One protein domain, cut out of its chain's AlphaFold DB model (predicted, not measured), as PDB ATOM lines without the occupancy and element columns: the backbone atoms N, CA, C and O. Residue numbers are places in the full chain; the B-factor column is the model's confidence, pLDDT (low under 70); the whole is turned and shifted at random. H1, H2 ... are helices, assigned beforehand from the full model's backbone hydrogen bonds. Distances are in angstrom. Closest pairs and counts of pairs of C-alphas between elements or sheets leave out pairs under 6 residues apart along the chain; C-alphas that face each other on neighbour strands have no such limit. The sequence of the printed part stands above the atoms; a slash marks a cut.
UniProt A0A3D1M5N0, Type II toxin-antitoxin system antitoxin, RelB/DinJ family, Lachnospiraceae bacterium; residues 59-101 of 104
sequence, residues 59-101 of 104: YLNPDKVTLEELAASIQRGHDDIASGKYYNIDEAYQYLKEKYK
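This is residues 59 to 101 of the 104 residues of the protein "Type II toxin-antitoxin system antitoxin, RelB/DinJ family" of Lachnospiraceae bacterium (UniProt A0A3D1M5N0). The model is a flat, wide-open V with an empty middle: the longer helix, H1, makes one arm, and the link of residues 83 to 88 with H2 makes the other. At the far end of H1, residues 59 to 66 turn in toward the open mouth of the V. The printed part has 43 residues with two named helices, H1 then H2 along the chain, and no named strand; the class is all helix. It is only just loose, close to extended, with a radius of gyration of the C-alphas of 13.6 A and spans of 31 by 28 by 11 A.

H1, the longest helix, is residues 67 to 82, 22.7 A from first to last C-alpha. It begins at C-alpha 67 at (15.634, 47.019, 24.948) and ends at C-alpha 82 at (27.307, 33.747, 39.267). H2 is residues 89 to 99, 15.2 A long, and ends at C-alpha 99 at (43.586, 40.929, 20.257).

H1 and H2 are apart, with no C-alpha of the one within 8 A of the other. A short link of 6 residues joins them. Along H1 the z values rise from first to last C-alpha, and along H2 they fall. Residues 59 to 76, of which 67 to 76 belong to H1, stand free. Residues 96 to 101, of which 96 to 99 belong to H2, stand free too. In H1 and H2 every O i to N i+4 pair is within hydrogen-bond range.

The two C-alphas farthest apart are those of Glu 68 and Lys 101, at 32.7 A. The C-alphas of Tyr 59 and Lys 101, the first and last printed, are 19.9 A apart. The printed part has no cut and no long link between its helices. The mean pLDDT of the printed part is 79.6, and residues 59 to 65 are under 70.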
ATOM      1  N   TYR A  59      27.429  48.145  15.793       58.38
ATOM      2  CA  TYR A  59      27.684  48.139  17.234       58.38
ATOM      3  C   TYR A  59      27.882  49.533  17.866       58.38
ATOM      4  O   TYR A  59      27.924  49.636  19.088       58.38
ATOM      5  N   LEU A  60      28.013  50.599  17.068       57.22
ATOM      6  CA  LEU A  60      28.103  51.994  17.529       57.22
ATOM      7  C   LEU A  60      26.809  52.782  17.295       57.22
ATOM      8  O   LEU A  60      26.771  53.981  17.567       57.22
ATOM      9  N   ASN A  61      25.761  52.140  16.776       61.41
ATOM     10  CA  ASN A  61      24.484  52.793  16.553       61.41
ATOM     11  C   ASN A  61      23.562  52.568  17.771       61.41
ATOM     12  O   ASN A  61      23.028  51.466  17.923       61.41
ATOM     13  N   PRO A  62      23.355  53.579  18.635       58.34
ATOM     14  CA  PRO A  62      22.497  53.440  19.811       58.34
ATOM     15  C   PRO A  62      21.031  53.164  19.446       58.34
ATOM     16  O   PRO A  62      20.320  52.578  20.255       58.34
ATOM     17  N   ASP A  63      20.600  53.496  18.226       64.75
ATOM     18  CA  ASP A  63      19.244  53.220  17.737       64.75
ATOM     19  C   ASP A  63      19.066  51.766  17.259       64.75
ATOM     20  O   ASP A  63      17.946  51.339  16.977       64.75
ATOM     21  N   LYS A  64      20.158  50.993  17.146       62.25
ATOM     22  CA  LYS A  64      20.120  49.571  16.767       62.25
ATOM     23  C   LYS A  64      20.095  48.616  17.956       62.25
ATOM     24  O   LYS A  64      19.827  47.439  17.745       62.25
ATOM     25  N   VAL A  65      20.357  49.088  19.177       64.69
ATOM     26  CA  VAL A  65      20.278  48.238  20.373       64.69
ATOM     27  C   VAL A  65      18.848  48.258  20.890       64.69
ATOM     28  O   VAL A  65      18.376  49.260  21.428       64.69
ATOM     29  N   THR A  66      18.144  47.143  20.735       75.31
ATOM     30  CA  THR A  66      16.791  47.008  21.283       75.31
ATOM     31  C   THR A  66      16.832  46.818  22.803       75.31
ATOM     32  O   THR A  66      17.785  46.272  23.364       75.31
ATOM     33  N   LEU A  67      15.768  47.238  23.500       75.06
ATOM     34  CA  LEU A  67      15.634  47.019  24.948       75.06
ATOM     35  C   LEU A  67      15.719  45.529  25.323       75.06
ATOM     36  O   LEU A  67      16.206  45.196  26.403       75.06
ATOM     37  N   GLU A  68      15.279  44.637  24.432       78.25
ATOM     38  CA  GLU A  68      15.334  43.186  24.627       78.25
ATOM     39  C   GLU A  68      16.772  42.653  24.586       78.25
ATOM     40  O   GLU A  68      17.177  41.896  25.469       78.25
ATOM     41  N   GLU A  69      17.579  43.091  23.615       78.56
ATOM     42  CA  GLU A  69      18.997  42.720  23.531       78.56
ATOM     43  C   GLU A  69      19.793  43.253  24.724       78.56
ATOM     44  O   GLU A  69      20.644  42.544  25.276       78.56
ATOM     45  N   LEU A  70      19.482  44.477  25.166       80.75
ATOM     46  CA  LEU A  70      20.076  45.063  26.363       80.75
ATOM     47  C   LEU A  70      19.728  44.241  27.612       80.75
ATOM     48  O   LEU A  70      20.635  43.844  28.345       80.75
ATOM     49  N   ALA A  71      18.450  43.918  27.828       84.00
ATOM     50  CA  ALA A  71      18.018  43.082  28.950       84.00
ATOM     51  C   ALA A  71      18.688  41.696  28.926       84.00
ATOM     52  O   ALA A  71      19.184  41.224  29.952       84.00
ATOM     53  N   ALA A  72      18.795  41.077  27.747       85.62
ATOM     54  CA  ALA A  72      19.476  39.798  27.572       85.62
ATOM     55  C   ALA A  72      20.988  39.885  27.857       85.62
ATOM     56  O   ALA A  72      21.582  38.929  28.358       85.62
ATOM     57  N   SER A  73      21.646  41.008  27.544       82.56
ATOM     58  CA  SER A  73      23.059  41.227  27.895       82.56
ATOM     59  C   SER A  73      23.278  41.351  29.406       82.56
ATOM     60  O   SER A  73      24.218  40.756  29.931       82.56
ATOM     61  N   ILE A  74      22.376  42.040  30.110       87.25
ATOM     62  CA  ILE A  74      22.443  42.221  31.565       87.25
ATOM     63  C   ILE A  74      22.237  40.879  32.274       87.25
ATOM     64  O   ILE A  74      23.015  40.534  33.163       87.25
ATOM     65  N   GLN A  75      21.243  40.092  31.845       87.75
ATOM     66  CA  GLN A  75      20.984  38.776  32.427       87.75
ATOM     67  C   GLN A  75      22.168  37.822  32.220       87.75
ATOM     68  O   GLN A  75      22.614  37.181  33.167       87.75
ATOM     69  N   ARG A  76      22.744  37.790  31.009       85.81
ATOM     70  CA  ARG A  76      23.957  37.003  30.740       85.81
ATOM     71  C   ARG A  76      25.130  37.429  31.617       85.81
ATOM     72  O   ARG A  76      25.826  36.569  32.138       85.81
ATOM     73  N   GLY A  77      25.333  38.734  31.809       83.81
ATOM     74  CA  GLY A  77      26.370  39.245  32.706       83.81
ATOM     75  C   GLY A  77      26.171  38.782  34.151       83.81
ATOM     76  O   GLY A  77      27.130  38.374  34.801       83.81
ATOM     77  N   HIS A  78      24.930  38.780  34.639       87.62
ATOM     78  CA  HIS A  78      24.599  38.261  35.966       87.62
ATOM     79  C   HIS A  78      24.927  36.761  36.101       87.62
ATOM     80  O   HIS A  78      25.533  36.347  37.091       87.62
ATOM     81  N   ASP A  79      24.590  35.955  35.095       89.31
ATOM     82  CA  ASP A  79      24.833  34.507  35.104       89.31
ATOM     83  C   ASP A  79      26.331  34.157  34.946       89.31
ATOM     84  O   ASP A  79      26.835  33.230  35.588       89.31
ATOM     85  N   ASP A  80      27.081  34.930  34.152       87.19
ATOM     86  CA  ASP A  80      28.542  34.806  34.017       87.19
ATOM     87  C   ASP A  80      29.247  35.135  35.350       87.19
ATOM     88  O   ASP A  80      30.151  34.412  35.773       87.19
ATOM     89  N   ILE A  81      28.789  36.162  36.078       83.44
ATOM     90  CA  ILE A  81      29.304  36.475  37.422       83.44
ATOM     91  C   ILE A  81      28.977  35.342  38.403       83.44
ATOM     92  O   ILE A  81      29.858  34.897  39.141       83.44
ATOM     93  N   ALA A  82      27.738  34.838  38.390       85.12
ATOM     94  CA  ALA A  82      27.307  33.747  39.267       85.12
ATOM     95  C   ALA A  82      28.077  32.436  39.016       85.12
ATOM     96  O   ALA A  82      28.305  31.665  39.947       85.12
ATOM     97  N   SER A  83      28.513  32.195  37.776       86.06
ATOM     98  CA  SER A  83      29.332  31.039  37.390       86.06
ATOM     99  C   SER A  83      30.844  31.255  37.560       86.06
ATOM    100  O   SER A  83      31.629  30.362  37.243       86.06
ATOM    101  N   GLY A  84      31.270  32.410  38.090       84.06
ATOM    102  CA  GLY A  84      32.679  32.732  38.335       84.06
ATOM    103  C   GLY A  84      33.467  33.106  37.076       84.06
ATOM    104  O   GLY A  84      34.694  33.164  37.105       84.06
ATOM    105  N   LYS A  85      32.780  33.368  35.964       82.88
ATOM    106  CA  LYS A  85      33.368  33.728  34.675       82.88
ATOM    107  C   LYS A  85      33.518  35.245  34.562       82.88
ATOM    108  O   LYS A  85      32.858  35.911  33.767       82.88
ATOM    109  N   TYR A  86      34.408  35.789  35.380       80.56
ATOM    110  CA  TYR A  86      34.814  37.190  35.343       80.56
ATOM    111  C   TYR A  86      36.333  37.285  35.190       80.56
ATOM    112  O   TYR A  86      37.066  36.367  35.548       80.56
ATOM    113  N   TYR A  87      36.804  38.406  34.652       80.50
ATOM    114  CA  TYR A  87      38.227  38.664  34.449       80.50
ATOM    115  C   TYR A  87      38.658  39.837  35.317       80.50
ATOM    116  O   TYR A  87      37.895  40.788  35.511       80.50
ATOM    117  N   ASN A  88      39.889  39.790  35.825       87.19
ATOM    118  CA  ASN A  88      40.495  40.977  36.412       87.19
ATOM    119  C   ASN A  88      40.696  42.035  35.307       87.19
ATOM    120  O   ASN A  88      41.000  41.698  34.162       87.19
ATOM    121  N   ILE A  89      40.538  43.312  35.660       82.75
ATOM    122  CA  ILE A  89      40.800  44.459  34.784       82.75
ATOM    123  C   ILE A  89      42.172  44.370  34.099       82.75
ATOM    124  O   ILE A  89      42.261  44.650  32.904       82.75
ATOM    125  N   ASP A  90      43.215  43.930  34.806       87.62
ATOM    126  CA  ASP A  90      44.565  43.826  34.241       87.62
ATOM    127  C   ASP A  90      44.648  42.744  33.152       87.62
ATOM    128  O   ASP A  90      45.214  42.967  32.080       87.62
ATOM    129  N   GLU A  91      44.032  41.585  33.388       84.44
ATOM    130  CA  GLU A  91      43.983  40.469  32.434       84.44
ATOM    131  C   GLU A  91      43.130  40.816  31.209       84.44
ATOM    132  O   GLU A  91      43.529  40.558  30.071       84.44
ATOM    133  N   ALA A  92      41.984  41.467  31.431       84.38
ATOM    134  CA  ALA A  92      41.109  41.943  30.366       84.38
ATOM    135  C   ALA A  92      41.823  42.966  29.471       84.38
ATOM    136  O   ALA A  92      41.719  42.899  28.244       84.38
ATOM    137  N   TYR A  93      42.594  43.882  30.065       83.06
ATOM    138  CA  TYR A  93      43.355  44.876  29.317       83.06
ATOM    139  C   TYR A  93      44.449  44.237  28.455       83.06
ATOM    140  O   TYR A  93      44.591  44.603  27.287       83.06
ATOM    141  N   GLN A  94      45.193  43.256  28.982       85.38
ATOM    142  CA  GLN A  94      46.196  42.536  28.186       85.38
ATOM    143  C   GLN A  94      45.555  41.752  27.041       85.38
ATOM    144  O   GLN A  94      46.008  41.869  25.905       85.38
ATOM    145  N   TYR A  95      44.454  41.043  27.304       83.69
ATOM    146  CA  TYR A  95      43.715  40.319  26.271       83.69
ATOM    147  C   TYR A  95      43.253  41.241  25.134       83.69
ATOM    148  O   TYR A  95      43.474  40.942  23.960       83.69
ATOM    149  N   LEU A  96      42.636  42.381  25.462       87.06
ATOM    150  CA  LEU A  96      42.171  43.340  24.457       87.06
ATOM    151  C   LEU A  96      43.344  43.947  23.681       87.06
ATOM    152  O   LEU A  96      43.295  44.038  22.455       87.06
ATOM    153  N   LYS A  97      44.423  44.306  24.380       83.31
ATOM    154  CA  LYS A  97      45.632  44.854  23.763       83.31
ATOM    155  C   LYS A  97      46.286  43.873  22.791       83.31
ATOM    156  O   LYS A  97      46.773  44.306  21.753       83.31
ATOM    157  N   GLU A  98      46.317  42.580  23.106       84.75
ATOM    158  CA  GLU A  98      46.848  41.548  22.209       84.75
ATOM    159  C   GLU A  98      45.916  41.272  21.028       84.75
ATOM    160  O   GLU A  98      46.378  41.176  19.892       84.75
ATOM    161  N   LYS A  99      44.604  41.208  21.276       81.94
ATOM    162  CA  LYS A  99      43.586  40.929  20.257       81.94
ATOM    163  C   LYS A  99      43.514  42.003  19.172       81.94
ATOM    164  O   LYS A  99      43.400  41.667  18.000       81.94
ATOM    165  N   TYR A 100      43.609  43.274  19.558       78.81
ATOM    166  CA  TYR A 100      43.479  44.417  18.647       78.81
ATOM    167  C   TYR A 100      44.827  45.004  18.202       78.81
ATOM    168  O   TYR A 100      44.877  46.053  17.566       78.81
ATOM    169  N   LYS A 101      45.942  44.314  18.482       71.94
ATOM    170  CA  LYS A 101      47.298  44.758  18.115       71.94
ATOM    171  C   LYS A 101      47.548  44.831  16.599       71.94
ATOM    172  O   LYS A 101      48.514  45.462  16.190       71.94
TER     173      LYS A 101